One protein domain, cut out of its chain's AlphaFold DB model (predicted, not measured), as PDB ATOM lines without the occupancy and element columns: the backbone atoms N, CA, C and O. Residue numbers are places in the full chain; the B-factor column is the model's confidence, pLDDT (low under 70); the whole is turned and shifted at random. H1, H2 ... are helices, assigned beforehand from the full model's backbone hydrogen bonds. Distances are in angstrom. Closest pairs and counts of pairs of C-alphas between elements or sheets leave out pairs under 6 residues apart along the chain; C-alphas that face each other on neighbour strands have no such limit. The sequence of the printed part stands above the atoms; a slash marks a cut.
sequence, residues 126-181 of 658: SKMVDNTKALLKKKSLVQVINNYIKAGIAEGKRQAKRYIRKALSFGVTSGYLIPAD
ATOM      1  N   SER A 126     -43.301  35.772  45.184       69.50
ATOM      2  CA  SER A 126     -43.805  37.086  44.738       69.50
ATOM      3  C   SER A 126     -42.796  37.830  43.859       69.50
ATOM      4  O   SER A 126     -43.097  38.206  42.726       69.50
ATOM      5  N   LYS A 127     -41.535  37.896  44.306       77.50
ATOM      6  CA  LYS A 127     -40.430  38.512  43.555       77.50
ATOM      7  C   LYS A 127     -40.160  37.851  42.202       77.50
ATOM      8  O   LYS A 127     -39.557  38.489  41.343       77.50
ATOM      9  N   MET A 128     -40.558  36.597  41.983       73.75
ATOM     10  CA  MET A 128     -40.435  35.962  40.669       73.75
ATOM     11  C   MET A 128     -41.585  36.374  39.738       73.75
ATOM     12  O   MET A 128     -41.333  36.667  38.571       73.75
ATOM     13  N   VAL A 129     -42.810  36.476  40.268       80.00
ATOM     14  CA  VAL A 129     -44.020  36.885  39.528       80.00
ATOM     15  C   VAL A 129     -43.928  38.331  39.028       80.00
ATOM     16  O   VAL A 129     -44.288  38.613  37.886       80.00
ATOM     17  N   ASP A 130     -43.386  39.251  39.825       81.81
ATOM     18  CA  ASP A 130     -43.246  40.652  39.396       81.81
ATOM     19  C   ASP A 130     -42.220  40.809  38.263       81.81
ATOM     20  O   ASP A 130     -42.424  41.577  37.318       81.81
ATOM     21  N   ASN A 131     -41.140  40.022  38.299       77.31
ATOM     22  CA  ASN A 131     -40.125  40.014  37.245       77.31
ATOM     23  C   ASN A 131     -40.640  39.381  35.938       77.31
ATOM     24  O   ASN A 131     -40.291  39.863  34.859       77.31
ATOM     25  N   THR A 132     -41.490  38.346  35.994       76.38
ATOM     26  CA  THR A 132     -42.117  37.790  34.779       76.38
ATOM     27  C   THR A 132     -43.165  38.740  34.203       76.38
ATOM     28  O   THR A 132     -43.143  38.985  32.995       76.38
ATOM     29  N   LYS A 133     -44.000  39.380  35.036       82.12
ATOM     30  CA  LYS A 133     -44.925  40.447  34.599       82.12
ATOM     31  C   LYS A 133     -44.182  41.611  33.926       82.12
ATOM     32  O   LYS A 133     -44.612  42.084  32.875       82.12
ATOM     33  N   ALA A 134     -43.043  42.045  34.471       80.44
ATOM     34  CA  ALA A 134     -42.223  43.105  33.874       80.44
ATOM     35  C   ALA A 134     -41.601  42.717  32.515       80.44
ATOM     36  O   ALA A 134     -41.423  43.581  31.654       80.44
ATOM     37  N   LEU A 135     -41.289  41.432  32.301       72.00
ATOM     38  CA  LEU A 135     -40.802  40.919  31.015       72.00
ATOM     39  C   LEU A 135     -41.919  40.831  29.965       72.00
ATOM     40  O   LEU A 135     -41.705  41.263  28.832       72.00
ATOM     41  N   LEU A 136     -43.104  40.347  30.348       80.62
ATOM     42  CA  LEU A 136     -44.277  40.250  29.468       80.62
ATOM     43  C   LEU A 136     -44.787  41.622  29.002       80.62
ATOM     44  O   LEU A 136     -45.227  41.757  27.867       80.62
ATOM     45  N   LYS A 137     -44.655  42.671  29.827       85.31
ATOM     46  CA  LYS A 137     -44.979  44.053  29.421       85.31
ATOM     47  C   LYS A 137     -44.035  44.641  28.360       85.31
ATOM     48  O   LYS A 137     -44.384  45.642  27.746       85.31
ATOM     49  N   LYS A 138     -42.834  44.078  28.166       83.12
ATOM     50  CA  LYS A 138     -41.804  44.615  27.247       83.12
ATOM     51  C   LYS A 138     -41.548  43.754  26.014       83.12
ATOM     52  O   LYS A 138     -40.893  44.210  25.081       83.12
ATOM     53  N   LYS A 139     -41.990  42.498  26.027       85.06
ATOM     54  CA  LYS A 139     -41.818  41.534  24.940       85.06
ATOM     55  C   LYS A 139     -43.106  40.745  24.812       85.06
ATOM     56  O   LYS A 139     -43.587  40.225  25.815       85.06
ATOM     57  N   SER A 140     -43.611  40.616  23.584       92.12
ATOM     58  CA  SER A 140     -44.760  39.752  23.290       92.12
ATOM     59  C   SER A 140     -44.567  38.375  23.935       92.12
ATOM     60  O   SER A 140     -43.462  37.822  23.904       92.12
ATOM     61  N   LEU A 141     -45.639  37.810  24.498       89.06
ATOM     62  CA  LEU A 141     -45.642  36.480  25.114       89.06
ATOM     63  C   LEU A 141     -45.003  35.430  24.185       89.06
ATOM     64  O   LEU A 141     -44.165  34.644  24.626       89.06
ATOM     65  N   VAL A 142     -45.285  35.510  22.880       89.75
ATOM     66  CA  VAL A 142     -44.698  34.656  21.833       89.75
ATOM     67  C   VAL A 142     -43.171  34.791  21.769       89.75
ATOM     68  O   VAL A 142     -42.457  33.797  21.646       89.75
ATOM     69  N   GLN A 143     -42.625  36.004  21.912       91.81
ATOM     70  CA  GLN A 143     -41.174  36.219  21.975       91.81
ATOM     71  C   GLN A 143     -40.568  35.678  23.274       91.81
ATOM     72  O   GLN A 143     -39.444  35.176  23.254       91.81
ATOM     73  N   VAL A 144     -41.269  35.774  24.407       86.56
ATOM     74  CA  VAL A 144     -40.799  35.209  25.684       86.56
ATOM     75  C   VAL A 144     -40.748  33.681  25.601       86.56
ATOM     76  O   VAL A 144     -39.709  33.101  25.922       86.56
ATOM     77  N   ILE A 145     -41.798  33.049  25.071       87.62
ATOM     78  CA  ILE A 145     -41.869  31.602  24.815       87.62
ATOM     79  C   ILE A 145     -40.756  31.170  23.849       87.62
ATOM     80  O   ILE A 145     -39.956  30.299  24.189       87.62
ATOM     81  N   ASN A 146     -40.609  31.830  22.697       91.62
ATOM     82  CA  ASN A 146     -39.565  31.501  21.721       91.62
ATOM     83  C   ASN A 146     -38.145  31.655  22.286       91.62
ATOM     84  O   ASN A 146     -37.268  30.842  21.986       91.62
ATOM     85  N   ASN A 147     -37.895  32.661  23.129       87.94
ATOM     86  CA  ASN A 147     -36.605  32.817  23.803       87.94
ATOM     87  C   ASN A 147     -36.367  31.725  24.859       87.94
ATOM     88  O   ASN A 147     -35.243  31.237  24.974       87.94
ATOM     89  N   TYR A 148     -37.405  31.302  25.587       83.75
ATOM     90  CA  TYR A 148     -37.317  30.193  26.538       83.75
ATOM     91  C   TYR A 148     -37.037  28.858  25.833       83.75
ATOM     92  O   TYR A 148     -36.118  28.142  26.227       83.75
ATOM     93  N   ILE A 149     -37.736  28.565  24.729       86.88
ATOM     94  CA  ILE A 149     -37.501  27.379  23.890       86.88
ATOM     95  C   ILE A 149     -36.071  27.389  23.331       86.88
ATOM     96  O   ILE A 149     -35.339  26.411  23.485       86.88
ATOM     97  N   LYS A 150     -35.613  28.515  22.758       91.62
ATOM     98  CA  LYS A 150     -34.225  28.667  22.277       91.62
ATOM     99  C   LYS A 150     -33.199  28.437  23.394       91.62
ATOM    100  O   LYS A 150     -32.205  27.748  23.164       91.62
ATOM    101  N   ALA A 151     -33.439  28.963  24.597       85.56
ATOM    102  CA  ALA A 151     -32.567  28.756  25.753       85.56
ATOM    103  C   ALA A 151     -32.555  27.289  26.222       85.56
ATOM    104  O   ALA A 151     -31.478  26.744  26.473       85.56
ATOM    105  N   GLY A 152     -33.718  26.633  26.275       88.81
ATOM    106  CA  GLY A 152     -33.858  25.215  26.616       88.81
ATOM    107  C   GLY A 152     -33.123  24.304  25.631       88.81
ATOM    108  O   GLY A 152     -32.310  23.479  26.047       88.81
ATOM    109  N   ILE A 153     -33.308  24.518  24.325       84.00
ATOM    110  CA  ILE A 153     -32.593  23.788  23.264       84.00
ATOM    111  C   ILE A 153     -31.081  24.043  23.344       84.00
ATOM    112  O   ILE A 153     -30.282  23.118  23.187       84.00
ATOM    113  N   ALA A 154     -30.649  25.282  23.599       88.25
ATOM    114  CA  ALA A 154     -29.229  25.608  23.735       88.25
ATOM    115  C   ALA A 154     -28.589  24.929  24.961       88.25
ATOM    116  O   ALA A 154     -27.461  24.432  24.871       88.25
ATOM    117  N   GLU A 155     -29.295  24.865  26.090       89.38
ATOM    118  CA  GLU A 155     -28.823  24.183  27.296       89.38
ATOM    119  C   GLU A 155     -28.842  22.655  27.133       89.38
ATOM    120  O   GLU A 155     -27.848  22.000  27.450       89.38
ATOM    121  N   GLY A 156     -29.877  22.080  26.515       86.75
ATOM    122  CA  GLY A 156     -29.903  20.662  26.147       86.75
ATOM    123  C   GLY A 156     -28.750  20.281  25.210       86.75
ATOM    124  O   GLY A 156     -28.008  19.338  25.495       86.75
ATOM    125  N   LYS A 157     -28.470  21.092  24.178       87.62
ATOM    126  CA  LYS A 157     -27.275  20.946  23.319       87.62
ATOM    127  C   LYS A 157     -25.967  21.024  24.120       87.62
ATOM    128  O   LYS A 157     -25.042  20.248  23.855       87.62
ATOM    129  N   ARG A 158     -25.853  21.917  25.114       88.62
ATOM    130  CA  ARG A 158     -24.676  21.998  26.010       88.62
ATOM    131  C   ARG A 158     -24.522  20.743  26.870       88.62
ATOM    132  O   ARG A 158     -23.396  20.253  27.022       88.62
ATOM    133  N   GLN A 159     -25.617  20.204  27.397       88.56
ATOM    134  CA  GLN A 159     -25.617  18.987  28.208       88.56
ATOM    135  C   GLN A 159     -25.284  17.752  27.366       88.56
ATOM    136  O   GLN A 159     -24.321  17.058  27.695       88.56
ATOM    137  N   ALA A 160     -25.952  17.536  26.230       81.69
ATOM    138  CA  ALA A 160     -25.643  16.453  25.293       81.69
ATOM    139  C   ALA A 160     -24.161  16.477  24.869       81.69
ATOM    140  O   ALA A 160     -23.448  15.481  25.007       81.69
ATOM    141  N   LYS A 161     -23.629  17.649  24.494       90.94
ATOM    142  CA  LYS A 161     -22.202  17.840  24.165       90.94
ATOM    143  C   LYS A 161     -21.266  17.511  25.337       90.94
ATOM    144  O   LYS A 161     -20.155  17.027  25.113       90.94
ATOM    145  N   ARG A 162     -21.684  17.743  26.588       92.88
ATOM    146  CA  ARG A 162     -20.945  17.339  27.801       92.88
ATOM    147  C   ARG A 162     -20.995  15.821  28.018       92.88
ATOM    148  O   ARG A 162     -19.958  15.255  28.365       92.88
ATOM    149  N   TYR A 163     -22.136  15.167  27.802       91.69
ATOM    150  CA  TYR A 163     -22.266  13.707  27.907       91.69
ATOM    151  C   TYR A 163     -21.477  12.977  26.816       91.69
ATOM    152  O   TYR A 163     -20.674  12.111  27.151       91.69
ATOM    153  N   ILE A 164     -21.587  13.395  25.551       88.62
ATOM    154  CA  ILE A 164     -20.814  12.836  24.427       88.62
ATOM    155  C   ILE A 164     -19.309  12.955  24.697       88.62
ATOM    156  O   ILE A 164     -18.582  11.970  24.596       88.62
ATOM    157  N   ARG A 165     -18.823  14.127  25.138       91.50
ATOM    158  CA  ARG A 165     -17.407  14.303  25.522       91.50
ATOM    159  C   ARG A 165     -16.976  13.357  26.643       91.50
ATOM    160  O   ARG A 165     -15.873  12.823  26.570       91.50
ATOM    161  N   LYS A 166     -17.820  13.137  27.660       92.69
ATOM    162  CA  LYS A 166     -17.543  12.170  28.735       92.69
ATOM    163  C   LYS A 166     -17.490  10.739  28.198       92.69
ATOM    164  O   LYS A 166     -16.511  10.055  28.476       92.69
ATOM    165  N   ALA A 167     -18.481  10.316  27.414       87.69
ATOM    166  CA  ALA A 167     -18.556   8.975  26.838       87.69
ATOM    167  C   ALA A 167     -17.359   8.673  25.921       87.69
ATOM    168  O   ALA A 167     -16.703   7.651  26.100       87.69
ATOM    169  N   LEU A 168     -17.001   9.602  25.026       90.31
ATOM    170  CA  LEU A 168     -15.809   9.487  24.180       90.31
ATOM    171  C   LEU A 168     -14.524   9.432  25.017       90.31
ATOM    172  O   LEU A 168     -13.687   8.566  24.784       90.31
ATOM    173  N   SER A 169     -14.377  10.306  26.023       88.75
ATOM    174  CA  SER A 169     -13.199  10.266  26.901       88.75
ATOM    175  C   SER A 169     -13.092   8.941  27.655       88.75
ATOM    176  O   SER A 169     -12.009   8.372  27.707       88.75
ATOM    177  N   PHE A 170     -14.215   8.413  28.157       92.31
ATOM    178  CA  PHE A 170     -14.269   7.121  28.831       92.31
ATOM    179  C   PHE A 170     -13.869   5.996  27.878       92.31
ATOM    180  O   PHE A 170     -12.945   5.252  28.198       92.31
ATOM    181  N   GLY A 171     -14.495   5.915  26.698       90.38
ATOM    182  CA  GLY A 171     -14.212   4.893  25.689       90.38
ATOM    183  C   GLY A 171     -12.747   4.870  25.257       90.38
ATOM    184  O   GLY A 171     -12.162   3.795  25.183       90.38
ATOM    185  N   VAL A 172     -12.118   6.036  25.067       89.62
ATOM    186  CA  VAL A 172     -10.677   6.113  24.763       89.62
ATOM    187  C   VAL A 172      -9.831   5.666  25.962       89.62
ATOM    188  O   VAL A 172      -8.949   4.830  25.801       89.62
ATOM    189  N   THR A 173     -10.112   6.144  27.182       86.88
ATOM    190  CA  THR A 173      -9.326   5.756  28.379       86.88
ATOM    191  C   THR A 173      -9.487   4.295  28.803       86.88
ATOM    192  O   THR A 173      -8.627   3.773  29.501       86.88
ATOM    193  N   SER A 174     -10.578   3.639  28.406       88.50
ATOM    194  CA  SER A 174     -10.865   2.227  28.707       88.50
ATOM    195  C   SER A 174     -10.493   1.276  27.566       88.50
ATOM    196  O   SER A 174     -10.689   0.072  27.694       88.50
ATOM    197  N   GLY A 175      -9.975   1.795  26.446       89.19
ATOM    198  CA  GLY A 175      -9.612   1.003  25.268       89.19
ATOM    199  C   GLY A 175     -10.788   0.553  24.390       89.19
ATOM    200  O   GLY A 175     -10.551  -0.059  23.354       89.19
ATOM    201  N   TYR A 176     -12.041   0.874  24.740       89.38
ATOM    202  CA  TYR A 176     -13.213   0.560  23.907       89.38
ATOM    203  C   TYR A 176     -13.292   1.386  22.615       89.38
ATOM    204  O   TYR A 176     -13.907   0.945  21.647       89.38
ATOM    205  N   LEU A 177     -12.706   2.587  22.595       90.62
ATOM    206  CA  LEU A 177     -12.604   3.427  21.404       90.62
ATOM    207  C   LEU A 177     -11.138   3.628  21.048       90.62
ATOM    208  O   LEU A 177     -10.407   4.329  21.748       90.62
ATOM    209  N   ILE A 178     -10.736   3.053  19.921       92.25
ATOM    210  CA  ILE A 178      -9.431   3.288  19.318       92.25
ATOM    211  C   ILE A 178      -9.581   4.500  18.388       92.25
ATOM    212  O   ILE A 178     -10.298   4.397  17.390       92.25
ATOM    213  N   PRO A 179      -8.975   5.665  18.691       89.38
ATOM    214  CA  PRO A 179      -9.020   6.794  17.775       89.38
ATOM    215  C   PRO A 179      -8.248   6.439  16.500       89.38
ATOM    216  O   PRO A 179      -7.104   5.996  16.558       89.38
ATOM    217  N   ALA A 180      -8.884   6.643  15.353       93.31
ATOM    218  CA  ALA A 180      -8.285   6.475  14.037       93.31
ATOM    219  C   ALA A 180      -8.354   7.797  13.265       93.31
ATOM    220  O   ALA A 180      -9.202   8.650  13.553       93.31
ATOM    221  N   ASP A 181      -7.454   7.972  12.305       93.56
ATOM    222  CA  ASP A 181      -7.525   9.076  11.351       93.56
ATOM    223  C   ASP A 181      -8.625   8.837  10.290       93.56
ATOM    224  O   ASP A 181      -9.349   7.837  10.310       93.56
TER     225      ASP A 181
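This is residues 126 to 181 of the 658 residues of an uncharacterized protein of Eufriesea mexicana (UniProt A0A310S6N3). One long helix, H2, makes the length of this domain, and the short helix H1 meets it near its first end at a corner, as an L. At the far end of H2 a tail with no named element, residues 174 to 181, turns off to one side. The printed part has 56 residues with two named helices, H1 then H2, and no named strand: all helix. It is extended, with a radius of gyration of the C-alphas of 19.9 A, and spans 55 by 25 by 10 A.

Start at H2, residues 141 to 173, where every O i to N i+4 pair is within hydrogen-bond range; its residues 145 to 166 stand free. H1, residues 126 to 136, has 6 of 7 such pairs. The two are close but not clearly touching: their closest C-alphas, of Leu 136 and Val 144, are 7.2 A apart. Their lines are only just about perpendicular, at 72 degrees.

Find C-alpha 141 at (-45.642, 36.480, 25.114); from there H2 runs 47.7 A to C-alpha 173 at (-9.326, 5.756, 28.379). H1 begins at C-alpha 126, (-43.805, 37.086, 44.738), and spans 15.6 A.

The C-alphas farthest apart, of Ser 126 and Asp 181, are 56.7 A apart. The printed part has no cut, and the link from H1 to H2 is tight. Residue 126 alone has a pLDDT under 70.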